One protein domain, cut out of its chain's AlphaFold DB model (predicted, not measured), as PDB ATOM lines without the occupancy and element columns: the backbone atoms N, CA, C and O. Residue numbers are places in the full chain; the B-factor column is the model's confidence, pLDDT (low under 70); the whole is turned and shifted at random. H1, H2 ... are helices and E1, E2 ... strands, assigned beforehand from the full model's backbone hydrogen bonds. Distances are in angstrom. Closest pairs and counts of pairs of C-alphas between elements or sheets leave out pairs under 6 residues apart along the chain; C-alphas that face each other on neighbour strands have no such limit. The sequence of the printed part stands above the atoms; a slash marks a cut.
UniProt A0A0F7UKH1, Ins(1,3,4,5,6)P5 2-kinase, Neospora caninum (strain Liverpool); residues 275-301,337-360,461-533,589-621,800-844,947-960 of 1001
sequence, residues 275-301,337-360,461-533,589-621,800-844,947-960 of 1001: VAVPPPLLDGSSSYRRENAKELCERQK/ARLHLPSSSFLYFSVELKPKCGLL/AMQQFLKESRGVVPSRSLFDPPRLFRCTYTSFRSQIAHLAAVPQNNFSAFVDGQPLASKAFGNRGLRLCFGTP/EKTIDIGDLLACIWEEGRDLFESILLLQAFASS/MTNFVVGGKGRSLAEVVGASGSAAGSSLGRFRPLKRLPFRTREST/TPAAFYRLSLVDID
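This is residues 275 to 301, 337 to 360, 461 to 533, 589 to 621, 800 to 844 and 947 to 960 of the 1001 residues of the protein "Ins(1,3,4,5,6)P5 2-kinase" of Neospora caninum (strain Liverpool) (UniProt A0A0F7UKH1). A sheet of four antiparallel strands, E3 E2 E6 E8, makes the middle, with H9 over one face and H7 across the other, where H5 packs on H7. A smaller sheet, E1 E4 E5 E7, mixed, lies at one end of it, and H3 and H8 lie farthest out. The printed part has 216 residues with nine named helices and eight named strands, in the order H1 H2 E1 E2 H3 H4 H5 E3 H6 E4 E5 H7 H8 E6 H9 E7 E8. The class is mixed, helices and strands; the whole is compact, with a radius of gyration of the C-alphas of 18.1 A and spans of 50 by 44 by 32 A.

H1, residues 279 to 283, begins at C-alpha 279 (140.889, 239.792, 159.635). H2 is 289 to 301, E1 338 to 341, E2 346 to 353 (22.9 A), H3 461 to 468, H4 481 to 484, H5 489 to 501 (18.3 A), E3 507 to 511 and H6 518 to 521. E4 is 527 to 530, E5 590 to 593, H7 594 to 604 (15.4 A), H8 606 to 621 (22.2 A), E6 800 to 806, H9 809 to 821 (19.4 A) and E7 838 to 840. E8, 949 to 957 (25.6 A), ends at C-alpha 957 (155.902, 252.742, 153.256).

In the larger sheet N 508 and O 352 of E3 and E2 are 2.9 A apart, N 349 and O 803 of E2 and E6 2.8 A, and N 953 and O 802 of E6 and E8 2.8 A. With H9 and H7 on opposite faces it makes three layers, helices on both faces of a sheet. H7, at a height over the sheet of 9.6 A, runs across the strands, at 66 degrees to E8 on the local plane. H9, at 10.8 A, runs along them, at 12 degrees to E6 on the local plane. The hub H5 touches H7 at a steep tilt of 46 degrees, opposite ways, C-alphas 492 and 599 being closest at 5.3 A. It also touches H4 (C-alphas 484 and 492, 5.6 A) and H6 (500 and 518, 4.6 A). H1 and H9 only just touch, with 3 pairs of C-alphas within 8 A, those of Pro 280 and Val 815 closest at 6.9 A. H2 only grazes both sheets. H3 and H8 are apart. In the smaller sheet E1 and E4 are parallel (N 339 and O 527, 2.9 A), E4 and E5 antiparallel (N 528 and O 592, 2.8 A), and E5 and E7 antiparallel (N 839 and O 591, 2.9 A). Every O i to N i+4 pair is within hydrogen-bond range in H1, H3, H5, H7 and H8, 8 of 9 in H2 and 6 of 9 in H9; H4 and H6 are too short for one.

The C-alphas of Pro 533 and Ser 621, the two farthest apart, are 56.1 A from each other. Five cuts leave C-alpha gaps of 14.1 A (301 to 337), 12.1 A (360 to 461), 9.0 A (533 to 589), 26.7 A (621 to 800) and 24.0 A (844 to 947). The links H3 to H4 and H9 to E7 are long. The mean pLDDT of the printed part is 74.9; 67 residues are under 70, among them 283 to 301, 614 to 621 and 818 to 828.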
ATOM      1  N   VAL A 275     152.331 243.675 158.224       75.88
ATOM      2  CA  VAL A 275     152.897 242.416 158.736       75.88
ATOM      3  C   VAL A 275     151.790 241.494 159.249       75.88
ATOM      4  O   VAL A 275     151.840 240.290 158.996       75.88
ATOM      5  N   ALA A 276     150.779 242.037 159.929       76.69
ATOM      6  CA  ALA A 276     149.630 241.273 160.399       76.69
ATOM      7  C   ALA A 276     148.767 240.726 159.248       76.69
ATOM      8  O   ALA A 276     148.582 241.352 158.205       76.69
ATOM      9  N   VAL A 277     148.167 239.555 159.475       77.19
ATOM     10  CA  VAL A 277     147.155 238.994 158.572       77.19
ATOM     11  C   VAL A 277     145.858 239.809 158.698       77.19
ATOM     12  O   VAL A 277     145.336 239.928 159.808       77.19
ATOM     13  N   PRO A 278     145.287 240.332 157.594       74.06
ATOM     14  CA  PRO A 278     143.986 241.000 157.609       74.06
ATOM     15  C   PRO A 278     142.865 240.105 158.178       74.06
ATOM     16  O   PRO A 278     142.801 238.935 157.802       74.06
ATOM     17  N   PRO A 279     141.923 240.618 158.996       70.62
ATOM     18  CA  PRO A 279     140.889 239.792 159.635       70.62
ATOM     19  C   PRO A 279     140.035 238.915 158.699       70.62
ATOM     20  O   PRO A 279     139.856 237.746 159.026       70.62
ATOM     21  N   PRO A 280     139.598 239.364 157.501       68.69
ATOM     22  CA  PRO A 280     138.854 238.489 156.586       68.69
ATOM     23  C   PRO A 280     139.695 237.313 156.061       68.69
ATOM     24  O   PRO A 280     139.156 236.280 155.679       68.69
ATOM     25  N   LEU A 281     141.027 237.451 156.075       71.00
ATOM     26  CA  LEU A 281     141.960 236.359 155.810       71.00
ATOM     27  C   LEU A 281     142.257 235.518 157.060       71.00
ATOM     28  O   LEU A 281     142.861 234.468 156.900       71.00
ATOM     29  N   LEU A 282     141.880 235.918 158.278       70.00
ATOM     30  CA  LEU A 282     141.948 235.058 159.470       70.00
ATOM     31  C   LEU A 282     140.733 234.124 159.529       70.00
ATOM     32  O   LEU A 282     140.915 232.908 159.597       70.00
ATOM     33  N   ASP A 283     139.524 234.679 159.417       60.19
ATOM     34  CA  ASP A 283     138.262 233.939 159.569       60.19
ATOM     35  C   ASP A 283     138.074 232.845 158.500       60.19
ATOM     36  O   ASP A 283     137.530 231.779 158.780       60.19
ATOM     37  N   GLY A 284     138.581 233.071 157.282       53.81
ATOM     38  CA  GLY A 284     138.555 232.091 156.189       53.81
ATOM     39  C   GLY A 284     139.587 230.957 156.293       53.81
ATOM     40  O   GLY A 284     139.677 230.153 155.368       53.81
ATOM     41  N   SER A 285     140.397 230.888 157.358       50.81
ATOM     42  CA  SER A 285     141.468 229.889 157.506       50.81
ATOM     43  C   SER A 285     141.193 228.886 158.632       50.81
ATOM     44  O   SER A 285     140.931 229.265 159.771       50.81
ATOM     45  N   SER A 286     141.283 227.589 158.325       45.25
ATOM     46  CA  SER A 286     141.134 226.520 159.319       45.25
ATOM     47  C   SER A 286     142.385 226.353 160.201       45.25
ATOM     48  O   SER A 286     143.434 226.965 159.973       45.25
ATOM     49  N   SER A 287     142.282 225.496 161.225       45.66
ATOM     50  CA  SER A 287     143.306 225.244 162.258       45.66
ATOM     51  C   SER A 287     144.727 224.999 161.731       45.66
ATOM     52  O   SER A 287     145.688 225.405 162.387       45.66
ATOM     53  N   TYR A 288     144.842 224.414 160.533       50.28
ATOM     54  CA  TYR A 288     146.071 224.094 159.792       50.28
ATOM     55  C   TYR A 288     147.156 225.185 159.864       50.28
ATOM     56  O   TYR A 288     148.348 224.910 160.013       50.28
ATOM     57  N   ARG A 289     146.731 226.452 159.824       54.00
ATOM     58  CA  ARG A 289     147.611 227.624 159.844       54.00
ATOM     59  C   ARG A 289     148.499 227.716 161.086       54.00
ATOM     60  O   ARG A 289     149.634 228.184 161.011       54.00
ATOM     61  N   ARG A 290     147.983 227.297 162.247       51.34
ATOM     62  CA  ARG A 290     148.651 227.487 163.546       51.34
ATOM     63  C   ARG A 290     149.724 226.443 163.836       51.34
ATOM     64  O   ARG A 290     150.533 226.667 164.735       51.34
ATOM     65  N   GLU A 291     149.715 225.338 163.099       52.38
ATOM     66  CA  GLU A 291     150.662 224.233 163.240       52.38
ATOM     67  C   GLU A 291     151.804 224.397 162.236       52.38
ATOM     68  O   GLU A 291     152.932 224.597 162.675       52.38
ATOM     69  N   ASN A 292     151.532 224.506 160.929       55.25
ATOM     70  CA  ASN A 292     152.583 224.692 159.913       55.25
ATOM     71  C   ASN A 292     153.473 225.927 160.160       55.25
ATOM     72  O   ASN A 292     154.696 225.842 160.048       55.25
ATOM     73  N   ALA A 293     152.892 227.078 160.529       53.69
ATOM     74  CA  ALA A 293     153.676 228.288 160.800       53.69
ATOM     75  C   ALA A 293     154.582 228.134 162.038       53.69
ATOM     76  O   ALA A 293     155.691 228.671 162.068       53.69
ATOM     77  N   LYS A 294     154.144 227.363 163.047       55.78
ATOM     78  CA  LYS A 294     154.981 226.999 164.199       55.78
ATOM     79  C   LYS A 294     156.037 225.973 163.820       55.78
ATOM     80  O   LYS A 294     157.188 226.163 164.189       55.78
ATOM     81  N   GLU A 295     155.675 224.925 163.086       56.78
ATOM     82  CA  GLU A 295     156.591 223.851 162.707       56.78
ATOM     83  C   GLU A 295     157.750 224.390 161.862       56.78
ATOM     84  O   GLU A 295     158.903 224.056 162.122       56.78
ATOM     85  N   LEU A 296     157.479 225.307 160.928       56.56
ATOM     86  CA  LEU A 296     158.518 225.972 160.142       56.56
ATOM     87  C   LEU A 296     159.457 226.803 161.039       56.56
ATOM     88  O   LEU A 296     160.680 226.710 160.908       56.56
ATOM     89  N   CYS A 297     158.912 227.528 162.025       53.03
ATOM     90  CA  CYS A 297     159.708 228.233 163.038       53.03
ATOM     91  C   CYS A 297     160.476 227.283 163.984       53.03
ATOM     92  O   CYS A 297     161.552 227.634 164.466       53.03
ATOM     93  N   GLU A 298     159.946 226.097 164.289       55.72
ATOM     94  CA  GLU A 298     160.572 225.117 165.183       55.72
ATOM     95  C   GLU A 298     161.662 224.300 164.496       55.72
ATOM     96  O   GLU A 298     162.739 224.154 165.073       55.72
ATOM     97  N   ARG A 299     161.445 223.835 163.260       57.53
ATOM     98  CA  ARG A 299     162.494 223.240 162.416       57.53
ATOM     99  C   ARG A 299     163.667 224.221 162.275       57.53
ATOM    100  O   ARG A 299     164.817 223.833 162.472       57.53
ATOM    101  N   GLN A 300     163.376 225.509 162.059       52.09
ATOM    102  CA  GLN A 300     164.386 226.573 162.002       52.09
ATOM    103  C   GLN A 300     165.128 226.802 163.336       52.09
ATOM    104  O   GLN A 300     166.315 227.124 163.311       52.09
ATOM    105  N   LYS A 301     164.472 226.645 164.496       54.22
ATOM    106  CA  LYS A 301     165.142 226.711 165.812       54.22
ATOM    107  C   LYS A 301     166.048 225.504 166.049       54.22
ATOM    108  O   LYS A 301     167.214 225.687 166.376       54.22
ATOM    109  N   ALA A 337     162.975 223.059 151.584       72.50
ATOM    110  CA  ALA A 337     161.886 223.341 152.506       72.50
ATOM    111  C   ALA A 337     160.566 223.390 151.719       72.50
ATOM    112  O   ALA A 337     160.353 224.284 150.897       72.50
ATOM    113  N   ARG A 338     159.686 222.411 151.949       79.06
ATOM    114  CA  ARG A 338     158.376 222.300 151.297       79.06
ATOM    115  C   ARG A 338     157.267 222.692 152.258       79.06
ATOM    116  O   ARG A 338     157.223 222.235 153.396       79.06
ATOM    117  N   LEU A 339     156.333 223.490 151.758       79.00
ATOM    118  CA  LEU A 339     155.030 223.726 152.367       79.00
ATOM    119  C   LEU A 339     153.968 223.136 151.447       79.00
ATOM    120  O   LEU A 339     153.723 223.662 150.361       79.00
ATOM    121  N   HIS A 340     153.333 222.053 151.883       79.56
ATOM    122  CA  HIS A 340     152.132 221.556 151.225       79.56
ATOM    123  C   HIS A 340     150.965 222.493 151.552       79.56
ATOM    124  O   HIS A 340     150.781 222.881 152.707       79.56
ATOM    125  N   LEU A 341     150.203 222.883 150.531       78.06
ATOM    126  CA  LEU A 341     149.081 223.805 150.665       78.06
ATOM    127  C   LEU A 341     147.778 223.114 150.224       78.06
ATOM    128  O   LEU A 341     147.510 223.024 149.022       78.06
ATOM    129  N   PRO A 342     146.959 222.623 151.176       74.00
ATOM    130  CA  PRO A 342     145.634 222.079 150.901       74.00
ATOM    131  C   PRO A 342     144.760 223.033 150.082       74.00
ATOM    132  O   PRO A 342     144.791 224.250 150.280       74.00
ATOM    133  N   SER A 343     143.917 222.476 149.216       70.00
ATOM    134  CA  SER A 343     143.107 223.215 148.234       70.00
ATOM    135  C   SER A 343     142.093 224.204 148.839       70.00
ATOM    136  O   SER A 343     141.586 225.066 148.130       70.00
ATOM    137  N   SER A 344     141.797 224.086 150.136       68.69
ATOM    138  CA  SER A 344     140.939 224.983 150.930       68.69
ATOM    139  C   SER A 344     141.719 225.986 151.796       68.69
ATOM    140  O   SER A 344     141.133 226.649 152.646       68.69
ATOM    141  N   SER A 345     143.040 226.082 151.621       76.56
ATOM    142  CA  SER A 345     143.927 226.903 152.450       76.56
ATOM    143  C   SER A 345     144.725 227.921 151.634       76.56
ATOM    144  O   SER A 345     144.860 227.817 150.409       76.56
ATOM    145  N   PHE A 346     145.259 228.915 152.341       82.94
ATOM    146  CA  PHE A 346     146.105 229.964 151.795       82.94
ATOM    147  C   PHE A 346     147.131 230.438 152.833       82.94
ATOM    148  O   PHE A 346     146.915 230.309 154.037       82.94
ATOM    149  N   LEU A 347     148.231 231.016 152.352       85.44
ATOM    150  CA  LEU A 347     149.273 231.653 153.164       85.44
ATOM    151  C   LEU A 347     149.355 233.138 152.819       85.44
ATOM    152  O   LEU A 347     149.378 233.491 151.637       85.44
ATOM    153  N   TYR A 348     149.433 233.998 153.835       87.94
ATOM    154  CA  TYR A 348     149.726 235.422 153.673       87.94
ATOM    155  C   TYR A 348     151.228 235.658 153.842       87.94
ATOM    156  O   TYR A 348     151.820 235.276 154.850       87.94
ATOM    157  N   PHE A 349     151.839 236.335 152.880       89.50
ATOM    158  CA  PHE A 349     153.232 236.753 152.905       89.50
ATOM    159  C   PHE A 349     153.338 238.273 152.967       89.50
ATOM    160  O   PHE A 349     152.569 239.003 152.334       89.50
ATOM    161  N   SER A 350     154.351 238.740 153.688       88.88
ATOM    162  CA  SER A 350     154.779 240.134 153.706       88.88
ATOM    163  C   SER A 350     156.286 240.194 153.517       88.88
ATOM    164  O   SER A 350     157.025 239.499 154.212       88.88
ATOM    165  N   VAL A 351     156.747 240.997 152.563       89.25
ATOM    166  CA  VAL A 351     158.168 241.214 152.286       89.25
ATOM    167  C   VAL A 351     158.443 242.709 152.260       89.25
ATOM    168  O   VAL A 351     157.857 243.446 151.471       89.25
ATOM    169  N   GLU A 352     159.356 243.142 153.116       88.06
ATOM    170  CA  GLU A 352     159.869 244.502 153.176       88.06
ATOM    171  C   GLU A 352     161.216 244.555 152.458       88.06
ATOM    172  O   GLU A 352     162.171 243.879 152.845       88.06
ATOM    173  N   LEU A 353     161.317 245.406 151.444       86.56
ATOM    174  CA  LEU A 353     162.583 245.793 150.841       86.56
ATOM    175  C   LEU A 353     162.859 247.255 151.196       86.56
ATOM    176  O   LEU A 353     162.077 248.133 150.840       86.56
ATOM    177  N   LYS A 354     164.000 247.542 151.825       80.88
ATOM    178  CA  LYS A 354     164.539 248.905 151.935       80.88
ATOM    179  C   LYS A 354     165.603 249.079 150.837       80.88
ATOM    180  O   LYS A 354     166.742 248.647 151.043       80.88
ATOM    181  N   PRO A 355     165.264 249.627 149.648       68.81
ATOM    182  CA  PRO A 355     166.159 249.711 148.494       68.81
ATOM    183  C   PRO A 355     167.254 250.770 148.705       68.81
ATOM    184  O   PRO A 355     167.231 251.846 148.109       68.81
ATOM    185  N   LYS A 356     168.243 250.439 149.543       67.12
ATOM    186  CA  LYS A 356     169.437 251.247 149.815       67.12
ATOM    187  C   LYS A 356     170.245 251.465 148.539       67.12
ATOM    188  O   LYS A 356     171.129 250.681 148.183       67.12
ATOM    189  N   CYS A 357     169.913 252.534 147.821       53.78
ATOM    190  CA  CYS A 357     170.509 252.895 146.545       53.78
ATOM    191  C   CYS A 357     171.901 253.503 146.759       53.78
ATOM    192  O   CYS A 357     172.148 254.694 146.553       53.78
ATOM    193  N   GLY A 358     172.853 252.641 147.130       43.88
ATOM    194  CA  GLY A 358     174.255 252.970 147.397       43.88
ATOM    195  C   GLY A 358     175.028 253.562 146.213       43.88
ATOM    196  O   GLY A 358     176.220 253.796 146.337       43.88
ATOM    197  N   LEU A 359     174.374 253.868 145.088       41.28
ATOM    198  CA  LEU A 359     174.827 254.888 144.136       41.28
ATOM    199  C   LEU A 359     175.036 256.261 144.819       41.28
ATOM    200  O   LEU A 359     175.881 257.037 144.367       41.28
ATOM    201  N   LEU A 360     174.278 256.572 145.884       44.94
ATOM    202  CA  LEU A 360     174.019 257.954 146.314       44.94
ATOM    203  C   LEU A 360     174.123 258.244 147.825       44.94
ATOM    204  O   LEU A 360     174.162 259.419 148.179       44.94
ATOM    205  N   ALA A 461     178.864 248.349 146.422       72.81
ATOM    206  CA  ALA A 461     179.939 247.369 146.618       72.81
ATOM    207  C   ALA A 461     181.208 247.978 147.263       72.81
ATOM    208  O   ALA A 461     181.859 247.331 148.083       72.81
ATOM    209  N   MET A 462     181.537 249.241 146.962       74.75
ATOM    210  CA  MET A 462     182.618 249.979 147.639       74.75
ATOM    211  C   MET A 462     182.282 250.302 149.105       74.75
ATOM    212  O   MET A 462     183.127 250.171 149.985       74.75
ATOM    213  N   GLN A 463     181.042 250.694 149.395       74.56
ATOM    214  CA  GLN A 463     180.561 250.948 150.755       74.56
ATOM    215  C   GLN A 463     180.488 249.648 151.578       74.56
ATOM    216  O   GLN A 463     180.786 249.663 152.769       74.56
ATOM    217  N   GLN A 464     180.149 248.519 150.945       76.00
ATOM    218  CA  GLN A 464     180.216 247.175 151.525       76.00
ATOM    219  C   GLN A 464     181.653 246.797 151.890       76.00
ATOM    220  O   GLN A 464     181.894 246.388 153.023       76.00
ATOM    221  N   PHE A 465     182.614 247.007 150.978       77.88
ATOM    222  CA  PHE A 465     184.044 246.838 151.266       77.88
ATOM    223  C   PHE A 465     184.451 247.646 152.506       77.88
ATOM    224  O   PHE A 465     185.061 247.098 153.414       77.88
ATOM    225  N   LEU A 466     184.076 248.930 152.571       74.50
ATOM    226  CA  LEU A 466     184.442 249.817 153.685       74.50
ATOM    227  C   LEU A 466     183.752 249.465 155.011       74.50
ATOM    228  O   LEU A 466     184.319 249.728 156.069       74.50
ATOM    229  N   LYS A 467     182.542 248.896 154.983       78.31
ATOM    230  CA  LYS A 467     181.857 248.395 156.188       78.31
ATOM    231  C   LYS A 467     182.543 247.130 156.709       78.31
ATOM    232  O   LYS A 467     182.823 247.045 157.901       78.31
ATOM    233  N   GLU A 468     182.872 246.188 155.829       80.88
ATOM    234  CA  GLU A 468     183.570 244.946 156.188       80.88
ATOM    235  C   GLU A 468     185.000 245.225 156.681       80.88
ATOM    236  O   GLU A 468     185.384 244.760 157.750       80.88
ATOM    237  N   SER A 469     185.760 246.090 155.996       73.69
ATOM    238  CA  SER A 469     187.126 246.470 156.399       73.69
ATOM    239  C   SER A 469     187.198 247.274 157.707       73.69
ATOM    240  O   SER A 469     188.291 247.596 158.167       73.69
ATOM    241  N   ARG A 470     186.047 247.654 158.277       84.06
ATOM    242  CA  ARG A 470     185.898 248.304 159.589       84.06
ATOM    243  C   ARG A 470     185.255 247.381 160.637       84.06
ATOM    244  O   ARG A 470     184.970 247.844 161.734       84.06
ATOM    245  N   GLY A 471     184.966 246.120 160.302       81.00
ATOM    246  CA  GLY A 471     184.253 245.182 161.179       81.00
ATOM    247  C   GLY A 471     182.767 245.504 161.404       81.00
ATOM    248  O   GLY A 471     182.141 244.905 162.271       81.00
ATOM    249  N   VAL A 472     182.182 246.434 160.638       79.69
ATOM    250  CA  VAL A 472     180.778 246.877 160.782       79.69
ATOM    251  C   VAL A 472     179.792 245.861 160.187       79.69
ATOM    252  O   VAL A 472     178.629 245.819 160.580       79.69
ATOM    253  N   VAL A 473     180.246 245.024 159.250       77.81
ATOM    254  CA  VAL A 473     179.514 243.842 158.765       77.81
ATOM    255  C   VAL A 473     180.459 242.634 158.727       77.81
ATOM    256  O   VAL A 473     181.634 242.821 158.413       77.81
ATOM    257  N   PRO A 474     179.978 241.407 159.006       81.00
ATOM    258  CA  PRO A 474     180.817 240.204 158.993       81.00
ATOM    259  C   PRO A 474     181.211 239.761 157.575       81.00
ATOM    260  O   PRO A 474     182.174 239.021 157.409       81.00
ATOM    261  N   SER A 475     180.464 240.194 156.556       83.31
ATOM    262  CA  SER A 475     180.746 239.939 155.144       83.31
ATOM    263  C   SER A 475     180.033 240.953 154.242       83.31
ATOM    264  O   SER A 475     178.961 241.476 154.576       83.31
ATOM    265  N   ARG A 476     180.616 241.227 153.069       82.94
ATOM    266  CA  ARG A 476     179.960 241.984 151.986       82.94
ATOM    267  C   ARG A 476     178.724 241.244 151.471       82.94
ATOM    268  O   ARG A 476     178.807 240.078 151.090       82.94
ATOM    269  N   SER A 477     177.604 241.953 151.342       83.38
ATOM    270  CA  SER A 477     176.477 241.450 150.549       83.38
ATOM    271  C   SER A 477     176.814 241.489 149.052       83.38
ATOM    272  O   SER A 477     177.402 242.459 148.572       83.38
ATOM    273  N   LEU A 478     176.412 240.452 148.308       85.94
ATOM    274  CA  LEU A 478     176.504 240.404 146.839       85.94
ATOM    275  C   LEU A 478     175.385 241.201 146.141       85.94
ATOM    276  O   LEU A 478     175.368 241.294 144.913       85.94
ATOM    277  N   PHE A 479     174.449 241.763 146.913       86.62
ATOM    278  CA  PHE A 479     173.400 242.643 146.412       86.62
ATOM    279  C   PHE A 479     174.004 243.892 145.759       86.62
ATOM    280  O   PHE A 479     174.943 244.496 146.277       86.62
ATOM    281  N   ASP A 480     173.455 244.290 144.616       82.06
ATOM    282  CA  ASP A 480     173.942 245.401 143.807       82.06
ATOM    283  C   ASP A 480     172.723 246.190 143.287       82.06
ATOM    284  O   ASP A 480     172.086 245.762 142.321       82.06
ATOM    285  N   PRO A 481     172.343 247.327 143.911       80.44
ATOM    286  CA  PRO A 481     171.123 248.062 143.553       80.44
ATOM    287  C   PRO A 481     170.994 248.398 142.050       80.44
ATOM    288  O   PRO A 481     169.915 248.187 141.497       80.44
ATOM    289  N   PRO A 482     172.063 248.804 141.325       79.69
ATOM    290  CA  PRO A 482     172.027 248.981 139.865       79.69
ATOM    291  C   PRO A 482     171.688 247.723 139.043       79.69
ATOM    292  O   PRO A 482     171.438 247.833 137.844       79.69
ATOM    293  N   ARG A 483     171.701 246.524 139.641       83.12
ATOM    294  CA  ARG A 483     171.150 245.303 139.033       83.12
ATOM    295  C   ARG A 483     169.672 245.156 139.345       83.12
ATOM    296  O   ARG A 483     168.917 244.861 138.425       83.12
ATOM    297  N   LEU A 484     169.252 245.384 140.591       84.88
ATOM    298  CA  LEU A 484     167.838 245.322 140.985       84.88
ATOM    299  C   LEU A 484     166.988 246.207 140.058       84.88
ATOM    300  O   LEU A 484     166.063 245.727 139.411       84.88
ATOM    301  N   PHE A 485     167.406 247.460 139.885       82.62
ATOM    302  CA  PHE A 485     166.751 248.444 139.022       82.62
ATOM    303  C   PHE A 485     167.020 248.261 137.510       82.62
ATOM    304  O   PHE A 485     166.902 249.204 136.734       82.62
ATOM    305  N   ARG A 486     167.367 247.041 137.072       82.00
ATOM    306  CA  ARG A 486     167.175 246.595 135.676       82.00
ATOM    307  C   ARG A 486     165.754 246.095 135.418       82.00
ATOM    308  O   ARG A 486     165.396 245.901 134.264       82.00
ATOM    309  N   CYS A 487     164.993 245.847 136.484       84.44
ATOM    310  CA  CYS A 487     163.571 245.526 136.459       84.44
ATOM    311  C   CYS A 487     163.161 244.299 135.615       84.44
ATOM    312  O   CYS A 487     162.018 244.205 135.178       84.44
ATOM    313  N   THR A 488     164.075 243.339 135.424       88.12
ATOM    314  CA  THR A 488     163.790 242.029 134.815       88.12
ATOM    315  C   THR A 488     163.697 240.937 135.877       88.12
ATOM    316  O   THR A 488     164.457 240.953 136.849       88.12
ATOM    317  N   TYR A 489     162.854 239.928 135.648       91.56
ATOM    318  CA  TYR A 489     162.698 238.732 136.482       91.56
ATOM    319  C   TYR A 489     164.041 238.104 136.875       91.56
ATOM    320  O   TYR A 489     164.306 237.868 138.053       91.56
ATOM    321  N   THR A 490     164.937 237.894 135.905       90.69
ATOM    322  CA  THR A 490     166.258 237.287 136.142       90.69
ATOM    323  C   THR A 490     167.134 238.136 137.061       90.69
ATOM    324  O   THR A 490     167.860 237.600 137.902       90.69
ATOM    325  N   SER A 491     167.044 239.464 136.948       89.50
ATOM    326  CA  SER A 491     167.768 240.368 137.833       89.50
ATOM    327  C   SER A 491     167.140 240.371 139.224       89.50
ATOM    328  O   SER A 491     167.856 240.122 140.194       89.50
ATOM    329  N   PHE A 492     165.816 240.529 139.332       91.62
ATOM    330  CA  PHE A 492     165.089 240.447 140.601       91.62
ATOM    331  C   PHE A 492     165.389 239.140 141.343       91.62
ATOM    332  O   PHE A 492     165.852 239.204 142.480       91.62
ATOM    333  N   ARG A 493     165.259 237.970 140.702       91.62
ATOM    334  CA  ARG A 493     165.531 236.664 141.331       91.62
ATOM    335  C   ARG A 493     166.966 236.541 141.848       91.62
ATOM    336  O   ARG A 493     167.169 236.013 142.942       91.62
ATOM    337  N   SER A 494     167.950 237.074 141.112       90.50
ATOM    338  CA  SER A 494     169.354 237.105 141.560       90.50
ATOM    339  C   SER A 494     169.571 238.026 142.766       90.50
ATOM    340  O   SER A 494     170.277 237.664 143.705       90.50
ATOM    341  N   GLN A 495     168.938 239.204 142.781       90.00
ATOM    342  CA  GLN A 495     169.097 240.173 143.864       90.00
ATOM    343  C   GLN A 495     168.331 239.757 145.122       90.00
ATOM    344  O   GLN A 495     168.859 239.923 146.217       90.00
ATOM    345  N   ILE A 496     167.162 239.124 144.969       90.19
ATOM    346  CA  ILE A 496     166.443 238.424 146.041       90.19
ATOM    347  C   ILE A 496     167.365 237.379 146.681       90.19
ATOM    348  O   ILE A 496     167.555 237.419 147.889       90.19
ATOM    349  N   ALA A 497     168.022 236.517 145.896       88.56
ATOM    350  CA  ALA A 497     168.941 235.505 146.432       88.56
ATOM    351  C   ALA A 497     170.173 236.106 147.149       88.56
ATOM    352  O   ALA A 497     170.664 235.538 148.124       88.56
ATOM    353  N   HIS A 498     170.679 237.264 146.712       87.56
ATOM    354  CA  HIS A 498     171.787 237.949 147.393       87.56
ATOM    355  C   HIS A 498     171.359 238.657 148.692       87.56
ATOM    356  O   HIS A 498     172.093 238.610 149.680       87.56
ATOM    357  N   LEU A 499     170.168 239.265 148.715       86.81
ATOM    358  CA  LEU A 499     169.550 239.812 149.928       86.81
ATOM    359  C   LEU A 499     169.213 238.697 150.930       86.81
ATOM    360  O   LEU A 499     169.477 238.836 152.118       86.81
ATOM    361  N   ALA A 500     168.706 237.564 150.446       84.38
ATOM    362  CA  ALA A 500     168.425 236.359 151.223       84.38
ATOM    363  C   ALA A 500     169.669 235.806 151.941       84.38
ATOM    364  O   ALA A 500     169.584 235.375 153.090       84.38
ATOM    365  N   ALA A 501     170.826 235.834 151.270       83.50
ATOM    366  CA  ALA A 501     172.089 235.356 151.822       83.50
ATOM    367  C   ALA A 501     172.693 236.312 152.868       83.50
ATOM    368  O   ALA A 501     173.211 235.854 153.884       83.50
ATOM    369  N   VAL A 502     172.643 237.631 152.631       80.94
ATOM    370  CA  VAL A 502     173.213 238.643 153.543       80.94
ATOM    371  C   VAL A 502     172.271 239.865 153.624       80.94
ATOM    372  O   VAL A 502     172.482 240.848 152.903       80.94
ATOM    373  N   PRO A 503     171.224 239.831 154.479       69.00
ATOM    374  CA  PRO A 503     170.105 240.783 154.418       69.00
ATOM    375  C   PRO A 503     170.417 242.195 154.926       69.00
ATOM    376  O   PRO A 503     169.784 243.143 154.471       69.00
ATOM    377  N   GLN A 504     171.373 242.354 155.852       69.00
ATOM    378  CA  GLN A 504     171.892 243.646 156.353       69.00
ATOM    379  C   GLN A 504     170.835 244.747 156.626       69.00
ATOM    380  O   GLN A 504     171.049 245.922 156.316       69.00
ATOM    381  N   ASN A 505     169.684 244.380 157.197       66.25
ATOM    382  CA  ASN A 505     168.560 245.287 157.483       66.25
ATOM    383  C   ASN A 505     168.014 246.011 156.225       66.25
ATOM    384  O   ASN A 505     167.564 247.159 156.299       66.25
ATOM    385  N   ASN A 506     168.098 245.355 155.060       75.25
ATOM    386  CA  ASN A 506     167.530 245.795 153.780       75.25
ATOM    387  C   ASN A 506     166.375 244.905 153.296       75.25
ATOM    388  O   ASN A 506     165.666 245.305 152.377       75.25
ATOM    389  N   PHE A 507     166.223 243.702 153.854       85.50
ATOM    390  CA  PHE A 507     165.251 242.705 153.409       85.50
ATOM    391  C   PHE A 507     164.670 241.960 154.615       85.50
ATOM    392  O   PHE A 507     165.394 241.224 155.292       85.50
ATOM    393  N   SER A 508     163.378 242.159 154.865       86.06
ATOM    394  CA  SER A 508     162.601 241.484 155.911       86.06
ATOM    395  C   SER A 508     161.502 240.658 155.245       86.06
ATOM    396  O   SER A 508     160.944 241.075 154.233       86.06
ATOM    397  N   ALA A 509     161.160 239.499 155.802       87.25
ATOM    398  CA  ALA A 509     160.088 238.661 155.274       87.25
ATOM    399  C   ALA A 509     159.306 237.989 156.402       87.25
ATOM    400  O   ALA A 509     159.876 237.640 157.437       87.25
ATOM    401  N   PHE A 510     158.010 237.788 156.183       87.88
ATOM    402  CA  PHE A 510     157.075 237.221 157.145       87.88
ATOM    403  C   PHE A 510     156.062 236.300 156.449       87.88
ATOM    404  O   PHE A 510     155.645 236.580 155.321       87.88
ATOM    405  N   VAL A 511     155.631 235.242 157.141       86.94
ATOM    406  CA  VAL A 511     154.505 234.371 156.756       86.94
ATOM    407  C   VAL A 511     153.483 234.395 157.882       86.94
ATOM    408  O   VAL A 511     153.834 234.143 159.032       86.94
ATOM    409  N   ASP A 512     152.237 234.743 157.572       82.94
ATOM    410  CA  ASP A 512     151.142 234.899 158.535       82.94
ATOM    411  C   ASP A 512     151.535 235.719 159.790       82.94
ATOM    412  O   ASP A 512     151.197 235.395 160.932       82.94
ATOM    413  N   GLY A 513     152.309 236.789 159.572       76.25
ATOM    414  CA  GLY A 513     152.839 237.678 160.611       76.25
ATOM    415  C   GLY A 513     154.021 237.134 161.428       76.25
ATOM    416  O   GLY A 513     154.529 237.851 162.289       76.25
ATOM    417  N   GLN A 514     154.488 235.908 161.178       80.31
ATOM    418  CA  GLN A 514     155.699 235.350 161.796       80.31
ATOM    419  C   GLN A 514     156.938 235.627 160.930       80.31
ATOM    420  O   GLN A 514     156.852 235.488 159.710       80.31
ATOM    421  N   PRO A 515     158.094 236.003 161.508       82.19
ATOM    422  CA  PRO A 515     159.303 236.303 160.743       82.19
ATOM    423  C   PRO A 515     159.874 235.049 160.066       82.19
ATOM    424  O   PRO A 515     160.092 234.025 160.711       82.19
ATOM    425  N   LEU A 516     160.152 235.150 158.768       82.38
ATOM    426  CA  LEU A 516     160.658 234.060 157.937       82.38
ATOM    427  C   LEU A 516     162.193 234.082 157.853       82.38
ATOM    428  O   LEU A 516     162.813 235.142 157.759       82.38
ATOM    429  N   ALA A 517     162.819 232.902 157.827       78.31
ATOM    430  CA  ALA A 517     164.246 232.765 157.544       78.31
ATOM    431  C   ALA A 517     164.632 233.428 156.213       78.31
ATOM    432  O   ALA A 517     164.071 233.092 155.172       78.31
ATOM    433  N   SER A 518     165.681 234.255 156.194       68.75
ATOM    434  CA  SER A 518     166.223 234.793 154.936       68.75
ATOM    435  C   SER A 518     166.662 233.674 153.973       68.75
ATOM    436  O   SER A 518     166.441 233.799 152.770       68.75
ATOM    437  N   LYS A 519     167.133 232.523 154.499       70.88
ATOM    438  CA  LYS A 519     167.396 231.279 153.734       70.88
ATOM    439  C   LYS A 519     166.233 230.874 152.802       70.88
ATOM    440  O   LYS A 519     166.498 230.342 151.728       70.88
ATOM    441  N   ALA A 520     164.974 231.159 153.157       74.94
ATOM    442  CA  ALA A 520     163.782 230.752 152.403       74.94
ATOM    443  C   ALA A 520     163.694 231.320 150.970       74.94
ATOM    444  O   ALA A 520     162.936 230.798 150.158       74.94
ATOM    445  N   PHE A 521     164.472 232.354 150.633       78.31
ATOM    446  CA  PHE A 521     164.513 232.964 149.295       78.31
ATOM    447  C   PHE A 521     165.793 232.613 148.502       78.31
ATOM    448  O   PHE A 521     166.062 233.192 147.443       78.31
ATOM    449  N   GLY A 522     166.602 231.677 149.013       68.62
ATOM    450  CA  GLY A 522     167.852 231.229 148.397       68.62
ATOM    451  C   GLY A 522     167.670 230.407 147.112       68.62
ATOM    452  O   GLY A 522     166.614 230.416 146.477       68.62
ATOM    453  N   ASN A 523     168.726 229.687 146.718       64.31
ATOM    454  CA  ASN A 523     168.717 228.831 145.522       64.31
ATOM    455  C   ASN A 523     167.978 227.495 145.757       64.31
ATOM    456  O   ASN A 523     167.333 226.992 144.841       64.31
ATOM    457  N   ARG A 524     168.036 226.956 146.985       67.94
ATOM    458  CA  ARG A 524     167.132 225.915 147.512       67.94
ATOM    459  C   ARG A 524     166.002 226.607 148.297       67.94
ATOM    460  O   ARG A 524     165.959 226.553 149.522       67.94
ATOM    461  N   GLY A 525     165.204 227.417 147.597       73.00
ATOM    462  CA  GLY A 525     164.169 228.258 148.206       73.00
ATOM    463  C   GLY A 525     162.995 227.458 148.778       73.00
ATOM    464  O   GLY A 525     162.791 226.295 148.436       73.00
ATOM    465  N   LEU A 526     162.208 228.104 149.640       82.00
ATOM    466  CA  LEU A 526     160.970 227.562 150.199       82.00
ATOM    467  C   LEU A 526     159.949 227.367 149.068       82.00
ATOM    468  O   LEU A 526     159.589 228.325 148.374       82.00
ATOM    469  N   ARG A 527     159.498 226.123 148.873       87.94
ATOM    470  CA  ARG A 527     158.588 225.737 147.787       87.94
ATOM    471  C   ARG A 527     157.182 225.477 148.306       87.94
ATOM    472  O   ARG A 527     156.986 224.686 149.228       87.94
ATOM    473  N   LEU A 528     156.201 226.099 147.663       87.00
ATOM    474  CA  LEU A 528     154.785 225.798 147.843       87.00
ATOM    475  C   LEU A 528     154.415 224.626 146.932       87.00
ATOM    476  O   LEU A 528     154.631 224.703 145.722       87.00
ATOM    477  N   CYS A 529     153.877 223.555 147.511       86.62
ATOM    478  CA  CYS A 529     153.433 222.354 146.806       86.62
ATOM    479  C   CYS A 529     151.901 222.282 146.855       86.62
ATOM    480  O   CYS A 529     151.318 222.296 147.940       86.62
ATOM    481  N   PHE A 530     151.249 222.212 145.695       83.06
ATOM    482  CA  PHE A 530     149.788 222.222 145.580       83.06
ATOM    483  C   PHE A 530     149.262 220.838 145.200       83.06
ATOM    484  O   PHE A 530     149.678 220.264 144.193       83.06
ATOM    485  N   GLY A 531     148.325 220.336 146.003       69.44
ATOM    486  CA  GLY A 531     147.709 219.019 145.859       69.44
ATOM    487  C   GLY A 531     147.467 218.369 147.220       69.44
ATOM    488  O   GLY A 531     148.073 218.750 148.224       69.44
ATOM    489  N   THR A 532     146.584 217.375 147.267       56.44
ATOM    490  CA  THR A 532     146.542 216.437 148.394       56.44
ATOM    491  C   THR A 532     147.824 215.605 148.388       56.44
ATOM    492  O   THR A 532     148.163 215.071 147.330       56.44
ATOM    493  N   PRO A 533     148.524 215.424 149.522       51.47
ATOM    494  CA  PRO A 533     149.470 214.324 149.608       51.47
ATOM    495  C   PRO A 533     148.673 213.030 149.417       51.47
ATOM    496  O   PRO A 533     147.736 212.766 150.173       51.47
ATOM    497  N   GLU A 589     152.707 217.000 141.022       70.88
ATOM    498  CA  GLU A 589     152.853 217.956 142.125       70.88
ATOM    499  C   GLU A 589     153.250 219.341 141.589       70.88
ATOM    500  O   GLU A 589     154.397 219.574 141.189       70.88
ATOM    501  N   LYS A 590     152.286 220.269 141.536       80.06
ATOM    502  CA  LYS A 590     152.544 221.630 141.060       80.06
ATOM    503  C   LYS A 590     153.347 222.328 142.147       80.06
ATOM    504  O   LYS A 590     152.867 222.464 143.271       80.06
ATOM    505  N   THR A 591     154.560 222.767 141.817       86.00
ATOM    506  CA  THR A 591     155.434 223.470 142.767       86.00
ATOM    507  C   THR A 591     155.711 224.901 142.323       86.00
ATOM    508  O   THR A 591     155.838 225.179 141.129       86.00
ATOM    509  N   ILE A 592     155.793 225.821 143.286       88.81
ATOM    510  CA  ILE A 592     156.189 227.221 143.085       88.81
ATOM    511  C   ILE A 592     157.286 227.558 144.095       88.81
ATOM    512  O   ILE A 592     157.102 227.377 145.296       88.81
ATOM    513  N   ASP A 593     158.415 228.079 143.620       89.50
ATOM    514  CA  ASP A 593     159.449 228.679 144.468       89.50
ATOM    515  C   ASP A 593     159.042 230.116 144.845       89.50
ATOM    516  O   ASP A 593     158.639 230.908 143.989       89.50
ATOM    517  N   ILE A 594     159.125 230.471 146.129       89.75
ATOM    518  CA  ILE A 594     158.659 231.785 146.609       89.75
ATOM    519  C   ILE A 594     159.572 232.933 146.141       89.75
ATOM    520  O   ILE A 594     159.104 234.057 145.959       89.75
ATOM    521  N   GLY A 595     160.856 232.665 145.879       90.25
ATOM    522  CA  GLY A 595     161.761 233.635 145.261       90.25
ATOM    523  C   GLY A 595     161.402 233.913 143.801       90.25
ATOM    524  O   GLY A 595     161.448 235.068 143.377       90.25
ATOM    525  N   ASP A 596     161.005 232.885 143.045       91.31
ATOM    526  CA  ASP A 596     160.481 233.028 141.682       91.31
ATOM    527  C   ASP A 596     159.163 233.823 141.696       91.31
ATOM    528  O   ASP A 596     159.002 234.764 140.919       91.31
ATOM    529  N   LEU A 597     158.241 233.501 142.612       92.19
ATOM    530  CA  LEU A 597     156.959 234.198 142.757       92.19
ATOM    531  C   LEU A 597     157.140 235.689 143.086       92.19
ATOM    532  O   LEU A 597     156.514 236.542 142.456       92.19
ATOM    533  N   LEU A 598     158.033 236.012 144.027       92.56
ATOM    534  CA  LEU A 598     158.369 237.393 144.379       92.56
ATOM    535  C   LEU A 598     159.008 238.142 143.197       92.56
ATOM    536  O   LEU A 598     158.682 239.306 142.964       92.56
ATOM    537  N   ALA A 599     159.862 237.479 142.410       92.75
ATOM    538  CA  ALA A 599     160.448 238.064 141.205       92.75
ATOM    539  C   ALA A 599     159.395 238.361 140.118       92.75
ATOM    540  O   ALA A 599     159.482 239.405 139.475       92.75
ATOM    541  N   CYS A 600     158.376 237.508 139.944       93.50
ATOM    542  CA  CYS A 600     157.239 237.788 139.055       93.50
ATOM    543  C   CYS A 600     156.400 238.983 139.543       93.50
ATOM    544  O   CYS A 600     156.035 239.842 138.740       93.50
ATOM    545  N   ILE A 601     156.138 239.084 140.852       93.75
ATOM    546  CA  ILE A 601     155.423 240.228 141.447       93.75
ATOM    547  C   ILE A 601     156.202 241.538 141.236       93.75
ATOM    548  O   ILE A 601     155.609 242.566 140.907       93.75
ATOM    549  N   TRP A 602     157.529 241.520 141.393       93.19
ATOM    550  CA  TRP A 602     158.372 242.697 141.162       93.19
ATOM    551  C   TRP A 602     158.520 243.055 139.674       93.19
ATOM    552  O   TRP A 602     158.633 244.237 139.360       93.19
ATOM    553  N   GLU A 603     158.440 242.085 138.756       92.81
ATOM    554  CA  GLU A 603     158.410 242.339 137.307       92.81
ATOM    555  C   GLU A 603     157.072 242.939 136.836       92.81
ATOM    556  O   GLU A 603     157.083 243.916 136.087       92.81
ATOM    557  N   GLU A 604     155.919 242.466 137.332       89.94
ATOM    558  CA  GLU A 604     154.647 243.190 137.132       89.94
ATOM    559  C   GLU A 604     154.666 244.577 137.800       89.94
ATOM    560  O   GLU A 604     154.061 245.525 137.301       89.94
ATOM    561  N   GLY A 605     155.393 244.710 138.910       84.56
ATOM    562  CA  GLY A 605     155.611 245.957 139.636       84.56
ATOM    563  C   GLY A 605     156.674 246.893 139.059       84.56
ATOM    564  O   GLY A 605     156.928 247.928 139.677       84.56
ATOM    565  N   ARG A 606     157.315 246.567 137.925       85.31
ATOM    566  CA  ARG A 606     158.517 247.262 137.418       85.31
ATOM    567  C   ARG A 606     158.393 248.789 137.362       85.31
ATOM    568  O   ARG A 606     159.347 249.481 137.704       85.31
ATOM    569  N   ASP A 607     157.217 249.305 137.002       74.88
ATOM    570  CA  ASP A 607     156.967 250.736 136.809       74.88
ATOM    571  C   ASP A 607     157.172 251.516 138.129       74.88
ATOM    572  O   ASP A 607     157.632 252.657 138.126       74.88
ATOM    573  N   LEU A 608     156.908 250.879 139.281       78.06
ATOM    574  CA  LEU A 608     157.212 251.425 140.607       78.06
ATOM    575  C   LEU A 608     158.728 251.511 140.838       78.06
ATOM    576  O   LEU A 608     159.228 252.551 141.267       78.06
ATOM    577  N   PHE A 609     159.466 250.439 140.536       79.06
ATOM    578  CA  PHE A 609     160.923 250.392 140.693       79.06
ATOM    579  C   PHE A 609     161.628 251.397 139.767       79.06
ATOM    580  O   PHE A 609     162.528 252.110 140.212       79.06
ATOM    581  N   GLU A 610     161.195 251.517 138.509       72.94
ATOM    582  CA  GLU A 610     161.714 252.520 137.569       72.94
ATOM    583  C   GLU A 610     161.445 253.951 138.056       72.94
ATOM    584  O   GLU A 610     162.359 254.777 138.064       72.94
ATOM    585  N   SER A 611     160.236 254.249 138.541       66.81
ATOM    586  CA  SER A 611     159.903 255.578 139.069       66.81
ATOM    587  C   SER A 611     160.689 255.941 140.334       66.81
ATOM    588  O   SER A 611     161.121 257.087 140.470       66.81
ATOM    589  N   ILE A 612     160.956 254.977 141.223       70.56
ATOM    590  CA  ILE A 612     161.851 255.167 142.377       70.56
ATOM    591  C   ILE A 612     163.274 255.486 141.897       70.56
ATOM    592  O   ILE A 612     163.852 256.486 142.332       70.56
ATOM    593  N   LEU A 613     163.824 254.709 140.953       70.94
ATOM    594  CA  LEU A 613     165.148 254.974 140.380       70.94
ATOM    595  C   LEU A 613     165.220 256.379 139.759       70.94
ATOM    596  O   LEU A 613     166.193 257.098 139.983       70.94
ATOM    597  N   LEU A 614     164.197 256.789 139.004       64.94
ATOM    598  CA  LEU A 614     164.137 258.105 138.362       64.94
ATOM    599  C   LEU A 614     164.097 259.253 139.378       64.94
ATOM    600  O   LEU A 614     164.813 260.241 139.200       64.94
ATOM    601  N   LEU A 615     163.325 259.124 140.462       64.31
ATOM    602  CA  LEU A 615     163.272 260.120 141.537       64.31
ATOM    603  C   LEU A 615     164.608 260.225 142.287       64.31
ATOM    604  O   LEU A 615     165.080 261.332 142.553       64.31
ATOM    605  N   GLN A 616     165.277 259.102 142.546       68.88
ATOM    606  CA  GLN A 616     166.592 259.071 143.198       68.88
ATOM    607  C   GLN A 616     167.717 259.597 142.277       68.88
ATOM    608  O   GLN A 616     168.596 260.352 142.712       68.88
ATOM    609  N   ALA A 617     167.672 259.285 140.978       63.25
ATOM    610  CA  ALA A 617     168.564 259.842 139.956       63.25
ATOM    611  C   ALA A 617     168.343 261.354 139.750       63.25
ATOM    612  O   ALA A 617     169.296 262.111 139.532       63.25
ATOM    613  N   PHE A 618     167.102 261.830 139.880       61.91
ATOM    614  CA  PHE A 618     166.784 263.255 139.933       61.91
ATOM    615  C   PHE A 618     167.383 263.908 141.187       61.91
ATOM    616  O   PHE A 618     168.215 264.808 141.067       61.91
ATOM    617  N   ALA A 619     167.041 263.409 142.376       62.25
ATOM    618  CA  ALA A 619     167.484 263.950 143.662       62.25
ATOM    619  C   ALA A 619     169.013 264.036 143.806       62.25
ATOM    620  O   ALA A 619     169.534 264.928 144.470       62.25
ATOM    621  N   SER A 620     169.755 263.141 143.158       63.56
ATOM    622  CA  SER A 620     171.218 263.171 143.141       63.56
ATOM    623  C   SER A 620     171.824 264.080 142.079       63.56
ATOM    624  O   SER A 620     172.680 264.905 142.406       63.56
ATOM    625  N   SER A 621     171.385 263.980 140.818       62.44
ATOM    626  CA  SER A 621     171.892 264.844 139.738       62.44
ATOM    627  C   SER A 621     171.673 266.330 140.048       62.44
ATOM    628  O   SER A 621     172.515 267.165 139.712       62.44
ATOM    629  N   MET A 800     156.912 247.659 150.566       86.44
ATOM    630  CA  MET A 800     156.180 246.480 151.026       86.44
ATOM    631  C   MET A 800     155.601 245.727 149.835       86.44
ATOM    632  O   MET A 800     154.958 246.303 148.954       86.44
ATOM    633  N   THR A 801     155.817 244.417 149.838       91.06
ATOM    634  CA  THR A 801     155.214 243.460 148.915       91.06
ATOM    635  C   THR A 801     154.423 242.456 149.731       91.06
ATOM    636  O   THR A 801     154.996 241.572 150.365       91.06
ATOM    637  N   ASN A 802     153.104 242.590 149.722       90.12
ATOM    638  CA  ASN A 802     152.203 241.649 150.371       90.12
ATOM    639  C   ASN A 802     151.592 240.747 149.311       90.12
ATOM    640  O   ASN A 802     151.156 241.236 148.270       90.12
ATOM    641  N   PHE A 803     151.533 239.446 149.561       92.56
ATOM    642  CA  PHE A 803     150.879 238.520 148.644       92.56
ATOM    643  C   PHE A 803     150.235 237.356 149.382       92.56
ATOM    644  O   PHE A 803     150.724 236.906 150.411       92.56
ATOM    645  N   VAL A 804     149.111 236.884 148.859       90.06
ATOM    646  CA  VAL A 804     148.390 235.716 149.358       90.06
ATOM    647  C   VAL A 804     148.427 234.656 148.278       90.06
ATOM    648  O   VAL A 804     148.157 234.966 147.118       90.06
ATOM    649  N   VAL A 805     148.752 233.423 148.651       89.38
ATOM    650  CA  VAL A 805     148.769 232.275 147.737       89.38
ATOM    651  C   VAL A 805     147.802 231.229 148.263       89.38
ATOM    652  O   VAL A 805     147.884 230.888 149.441       89.38
ATOM    653  N   GLY A 806     146.894 230.738 147.421       87.00
ATOM    654  CA  GLY A 806     145.832 229.804 147.806       87.00
ATOM    655  C   GLY A 806     145.658 228.656 146.814       87.00
ATOM    656  O   GLY A 806     145.910 228.812 145.618       87.00
ATOM    657  N   GLY A 807     145.228 227.499 147.323       79.06
ATOM    658  CA  GLY A 807     145.133 226.260 146.543       79.06
ATOM    659  C   GLY A 807     143.976 226.183 145.534       79.06
ATOM    660  O   GLY A 807     144.022 225.333 144.650       79.06
ATOM    661  N   LYS A 808     142.974 227.067 145.627       78.69
ATOM    662  CA  LYS A 808     141.892 227.229 144.639       78.69
ATOM    663  C   LYS A 808     141.643 228.701 144.329       78.69
ATOM    664  O   LYS A 808     141.423 229.498 145.243       78.69
ATOM    665  N   GLY A 809     141.600 229.039 143.039       70.44
ATOM    666  CA  GLY A 809     141.401 230.406 142.559       70.44
ATOM    667  C   GLY A 809     140.108 231.070 143.040       70.44
ATOM    668  O   GLY A 809     140.180 232.166 143.597       70.44
ATOM    669  N   ARG A 810     138.943 230.416 142.883       66.38
ATOM    670  CA  ARG A 810     137.640 231.017 143.245       66.38
ATOM    671  C   ARG A 810     137.545 231.384 144.725       66.38
ATOM    672  O   ARG A 810     137.275 232.535 145.030       66.38
ATOM    673  N   SER A 811     137.874 230.463 145.634       71.94
ATOM    674  CA  SER A 811     137.790 230.717 147.082       71.94
ATOM    675  C   SER A 811     138.683 231.885 147.533       71.94
ATOM    676  O   SER A 811     138.250 232.726 148.319       71.94
ATOM    677  N   LEU A 812     139.903 232.008 146.993       75.25
ATOM    678  CA  LEU A 812     140.762 233.154 147.307       75.25
ATOM    679  C   LEU A 812     140.239 234.459 146.676       75.25
ATOM    680  O   LEU A 812     140.271 235.505 147.325       75.25
ATOM    681  N   ALA A 813     139.712 234.404 145.449       77.25
ATOM    682  CA  ALA A 813     139.075 235.548 144.797       77.25
ATOM    683  C   ALA A 813     137.810 236.019 145.539       77.25
ATOM    684  O   ALA A 813     137.578 237.221 145.641       77.25
ATOM    685  N   GLU A 814     137.029 235.099 146.105       77.25
ATOM    686  CA  GLU A 814     135.855 235.374 146.937       77.25
ATOM    687  C   GLU A 814     136.252 236.044 148.258       77.25
ATOM    688  O   GLU A 814     135.698 237.088 148.592       77.25
ATOM    689  N   VAL A 815     137.255 235.528 148.980       74.94
ATOM    690  CA  VAL A 815     137.712 236.130 150.251       74.94
ATOM    691  C   VAL A 815     138.324 237.525 150.040       74.94
ATOM    692  O   VAL A 815     138.069 238.442 150.826       74.94
ATOM    693  N   VAL A 816     139.089 237.728 148.962       74.44
ATOM    694  CA  VAL A 816     139.633 239.051 148.598       74.44
ATOM    695  C   VAL A 816     138.522 239.991 148.102       74.44
ATOM    696  O   VAL A 816     138.472 241.154 148.507       74.44
ATOM    697  N   GLY A 817     137.615 239.495 147.256       71.44
ATOM    698  CA  GLY A 817     136.577 240.273 146.574       71.44
ATOM    699  C   GLY A 817     135.390 240.664 147.456       71.44
ATOM    700  O   GLY A 817     134.969 241.819 147.423       71.44
ATOM    701  N   ALA A 818     134.892 239.761 148.307       63.44
ATOM    702  CA  ALA A 818     133.800 240.048 149.245       63.44
ATOM    703  C   ALA A 818     134.178 241.160 150.242       63.44
ATOM    704  O   ALA A 818     133.338 241.970 150.638       63.44
ATOM    705  N   SER A 819     135.468 241.269 150.580       57.50
ATOM    706  CA  SER A 819     135.995 242.366 151.396       57.50
ATOM    707  C   SER A 819     135.919 243.738 150.699       57.50
ATOM    708  O   SER A 819     135.964 244.769 151.370       57.50
ATOM    709  N   GLY A 820     135.771 243.788 149.371       52.09
ATOM    710  CA  GLY A 820     135.681 245.025 148.587       52.09
ATOM    711  C   GLY A 820     134.387 245.829 148.780       52.09
ATOM    712  O   GLY A 820     134.368 247.014 148.460       52.09
ATOM    713  N   SER A 821     133.330 245.224 149.337       47.44
ATOM    714  CA  SER A 821     132.047 245.904 149.599       47.44
ATOM    715  C   SER A 821     132.168 247.017 150.656       47.44
ATOM    716  O   SER A 821     131.517 248.057 150.569       47.44
ATOM    717  N   ALA A 822     133.065 246.850 151.635       50.62
ATOM    718  CA  ALA A 822     133.382 247.891 152.607       50.62
ATOM    719  C   ALA A 822     134.482 248.818 152.057       50.62
ATOM    720  O   ALA A 822     135.640 248.413 151.941       50.62
ATOM    721  N   ALA A 823     134.142 250.088 151.803       42.31
ATOM    722  CA  ALA A 823     134.977 251.098 151.128       42.31
ATOM    723  C   ALA A 823     136.304 251.505 151.833       42.31
ATOM    724  O   ALA A 823     136.935 252.493 151.456       42.31
ATOM    725  N   GLY A 824     136.742 250.756 152.850       49.81
ATOM    726  CA  GLY A 824     137.996 250.949 153.583       49.81
ATOM    727  C   GLY A 824     138.858 249.690 153.747       49.81
ATOM    728  O   GLY A 824     139.881 249.761 154.434       49.81
ATOM    729  N   SER A 825     138.485 248.542 153.160       57.88
ATOM    730  CA  SER A 825     139.256 247.304 153.337       57.88
ATOM    731  C   SER A 825     140.636 247.370 152.668       57.88
ATOM    732  O   SER A 825     140.818 247.888 151.564       57.88
ATOM    733  N   SER A 826     141.649 246.822 153.344       63.38
ATOM    734  CA  SER A 826     143.019 246.736 152.819       63.38
ATOM    735  C   SER A 826     143.170 245.676 151.716       63.38
ATOM    736  O   SER A 826     144.143 245.725 150.955       63.38
ATOM    737  N   LEU A 827     142.196 244.756 151.620       69.81
ATOM    738  CA  LEU A 827     142.136 243.640 150.673       69.81
ATOM    739  C   LEU A 827     141.679 244.055 149.272       69.81
ATOM    740  O   LEU A 827     142.237 243.552 148.304       69.81
ATOM    741  N   GLY A 828     140.796 245.052 149.133       67.62
ATOM    742  CA  GLY A 828     140.369 245.576 147.822       67.62
ATOM    743  C   GLY A 828     141.485 246.206 146.964       67.62
ATOM    744  O   GLY A 828     141.234 246.639 145.844       67.62
ATOM    745  N   ARG A 829     142.726 246.273 147.475       74.94
ATOM    746  CA  ARG A 829     143.932 246.693 146.734       74.94
ATOM    747  C   ARG A 829     144.780 245.524 146.215       74.94
ATOM    748  O   ARG A 829     145.759 245.774 145.511       74.94
ATOM    749  N   PHE A 830     144.454 244.282 146.572       84.62
ATOM    750  CA  PHE A 830     145.153 243.098 146.074       84.62
ATOM    751  C   PHE A 830     144.712 242.779 144.641       84.62
ATOM    752  O   PHE A 830     143.528 242.821 144.313       84.62
ATOM    753  N   ARG A 831     145.675 242.454 143.779       87.94
ATOM    754  CA  ARG A 831     145.481 242.155 142.356       87.94
ATOM    755  C   ARG A 831     145.858 240.702 142.074       87.94
ATOM    756  O   ARG A 831     146.864 240.259 142.625       87.94
ATOM    757  N   PRO A 832     145.128 239.967 141.220       90.06
ATOM    758  CA  PRO A 832     145.576 238.652 140.776       90.06
ATOM    759  C   PRO A 832     146.892 238.784 139.995       90.06
ATOM    760  O   PRO A 832     147.027 239.665 139.143       90.06
ATOM    761  N   LEU A 833     147.858 237.910 140.282       91.25
ATOM    762  CA  LEU A 833     149.087 237.788 139.499       91.25
ATOM    763  C   LEU A 833     148.765 237.105 138.165       91.25
ATOM    764  O   LEU A 833     148.147 236.041 138.151       91.25
ATOM    765  N   LYS A 834     149.181 237.687 137.036       88.00
ATOM    766  CA  LYS A 834     148.764 237.226 135.698       88.00
ATOM    767  C   LYS A 834     149.425 235.914 135.284       88.00
ATOM    768  O   LYS A 834     148.937 235.242 134.377       88.00
ATOM    769  N   ARG A 835     150.573 235.584 135.882       84.75
ATOM    770  CA  ARG A 835     151.366 234.381 135.596       84.75
ATOM    771  C   ARG A 835     151.997 233.854 136.879       84.75
ATOM    772  O   ARG A 835     152.759 234.564 137.528       84.75
ATOM    773  N   LEU A 836     151.713 232.599 137.213       86.12
ATOM    774  CA  LEU A 836     152.394 231.878 138.285       86.12
ATOM    775  C   LEU A 836     153.611 231.130 137.717       86.12
ATOM    776  O   LEU A 836     153.459 230.438 136.706       86.12
ATOM    777  N   PRO A 837     154.797 231.214 138.348       84.88
ATOM    778  CA  PRO A 837     155.981 230.473 137.923       84.88
ATOM    779  C   PRO A 837     155.899 229.018 138.409       84.88
ATOM    780  O   PRO A 837     156.634 228.591 139.300       84.88
ATOM    781  N   PHE A 838     154.964 228.253 137.841       82.62
ATOM    782  CA  PHE A 838     154.860 226.820 138.088       82.62
ATOM    783  C   PHE A 838     156.094 226.096 137.554       82.62
ATOM    784  O   PHE A 838     156.400 226.156 136.364       82.62
ATOM    785  N   ARG A 839     156.747 225.330 138.426       75.44
ATOM    786  CA  ARG A 839     157.680 224.283 138.028       75.44
ATOM    787  C   ARG A 839     156.923 222.960 138.051       75.44
ATOM    788  O   ARG A 839     156.725 222.361 139.111       75.44
ATOM    789  N   THR A 840     156.484 222.514 136.877       61.28
ATOM    790  CA  THR A 840     156.125 221.110 136.659       61.28
ATOM    791  C   THR A 840     157.378 220.278 136.870       61.28
ATOM    792  O   THR A 840     158.343 220.402 136.115       61.28
ATOM    793  N   ARG A 841     157.387 219.435 137.906       55.31
ATOM    794  CA  ARG A 841     158.429 218.422 138.055       55.31
ATOM    795  C   ARG A 841     158.207 217.375 136.970       55.31
ATOM    796  O   ARG A 841     157.411 216.459 137.158       55.31
ATOM    797  N   GLU A 842     158.909 217.514 135.849       50.47
ATOM    798  CA  GLU A 842     159.105 216.398 134.928       50.47
ATOM    799  C   GLU A 842     159.676 215.239 135.750       50.47
ATOM    800  O   GLU A 842     160.758 215.335 136.338       50.47
ATOM    801  N   SER A 843     158.884 214.179 135.895       41.81
ATOM    802  CA  SER A 843     159.330 212.992 136.608       41.81
ATOM    803  C   SER A 843     160.484 212.391 135.822       41.81
ATOM    804  O   SER A 843     160.345 212.126 134.633       41.81
ATOM    805  N   THR A 844     161.604 212.107 136.485       41.91
ATOM    806  CA  THR A 844     162.740 211.396 135.877       41.91
ATOM    807  C   THR A 844     162.448 209.911 135.626       41.91
ATOM    808  O   THR A 844     163.353 209.142 135.306       41.91
ATOM    809  N   THR A 947     143.010 225.492 139.607       76.75
ATOM    810  CA  THR A 947     144.247 226.269 139.495       76.75
ATOM    811  C   THR A 947     144.541 227.008 140.811       76.75
ATOM    812  O   THR A 947     143.669 227.705 141.347       76.75
ATOM    813  N   PRO A 948     145.766 226.884 141.360       84.56
ATOM    814  CA  PRO A 948     146.234 227.772 142.413       84.56
ATOM    815  C   PRO A 948     146.230 229.224 141.937       84.56
ATOM    816  O   PRO A 948     146.472 229.493 140.760       84.56
ATOM    817  N   ALA A 949     146.025 230.161 142.859       89.00
ATOM    818  CA  ALA A 949     146.088 231.591 142.574       89.00
ATOM    819  C   ALA A 949     147.014 232.307 143.557       89.00
ATOM    820  O   ALA A 949     147.084 231.952 144.736       89.00
ATOM    821  N   ALA A 950     147.680 233.359 143.077       90.88
ATOM    822  CA  ALA A 950     148.318 234.351 143.930       90.88
ATOM    823  C   ALA A 950     147.709 235.730 143.676       90.88
ATOM    824  O   ALA A 950     147.505 236.132 142.530       90.88
ATOM    825  N   PHE A 951     147.461 236.461 144.755       91.56
ATOM    826  CA  PHE A 951     147.036 237.854 144.736       91.56
ATOM    827  C   PHE A 951     148.091 238.697 145.445       91.56
ATOM    828  O   PHE A 951     148.563 238.301 146.506       91.56
ATOM    829  N   TYR A 952     148.457 239.858 144.905       92.56
ATOM    830  CA  TYR A 952     149.521 240.698 145.454       92.56
ATOM    831  C   TYR A 952     149.131 242.173 145.570       92.56
ATOM    832  O   TYR A 952     148.274 242.684 144.851       92.56
ATOM    833  N   ARG A 953     149.819 242.873 146.469       88.31
ATOM    834  CA  ARG A 953     149.764 244.316 146.668       88.31
ATOM    835  C   ARG A 953     151.189 244.828 146.871       88.31
ATOM    836  O   ARG A 953     151.895 244.376 147.769       88.31
ATOM    837  N   LEU A 954     151.583 245.804 146.059       84.88
ATOM    838  CA  LEU A 954     152.786 246.607 146.275       84.88
ATOM    839  C   LEU A 954     152.389 247.917 146.960       84.88
ATOM    840  O   LEU A 954     151.346 248.497 146.647       84.88
ATOM    841  N   SER A 955     153.178 248.381 147.921       77.94
ATOM    842  CA  SER A 955     152.946 249.661 148.599       77.94
ATOM    843  C   SER A 955     154.262 250.293 149.040       77.94
ATOM    844  O   SER A 955     155.124 249.617 149.595       77.94
ATOM    845  N   LEU A 956     154.404 251.598 148.824       70.38
ATOM    846  CA  LEU A 956     155.448 252.394 149.458       70.38
ATOM    847  C   LEU A 956     155.054 252.696 150.905       70.38
ATOM    848  O   LEU A 956     153.940 253.152 151.167       70.38
ATOM    849  N   VAL A 957     155.989 252.449 151.819       69.12
ATOM    850  CA  VAL A 957     155.902 252.742 153.256       69.12
ATOM    851  C   VAL A 957     157.204 253.391 153.714       69.12
ATOM    852  O   VAL A 957     158.183 253.415 152.967       69.12
ATOM    853  N   ASP A 958     157.234 253.900 154.947       63.19
ATOM    854  CA  ASP A 958     158.436 254.480 155.567       63.19
ATOM    855  C   ASP A 958     159.182 255.441 154.624       63.19
ATOM    856  O   ASP A 958     160.398 255.365 154.454       63.19
ATOM    857  N   ILE A 959     158.429 256.336 153.975       55.84
ATOM    858  CA  ILE A 959     158.986 257.480 153.251       55.84
ATOM    859  C   ILE A 959     159.561 258.416 154.320       55.84
ATOM    860  O   ILE A 959     158.863 259.286 154.835       55.84
ATOM    861  N   ASP A 960     160.814 258.180 154.716       48.69
ATOM    862  CA  ASP A 960     161.502 258.994 155.716       48.69
ATOM    863  C   ASP A 960     161.826 260.368 155.117       48.69
ATOM    864  O   ASP A 960     162.840 260.594 154.446       48.69
TER     865      ASP A 960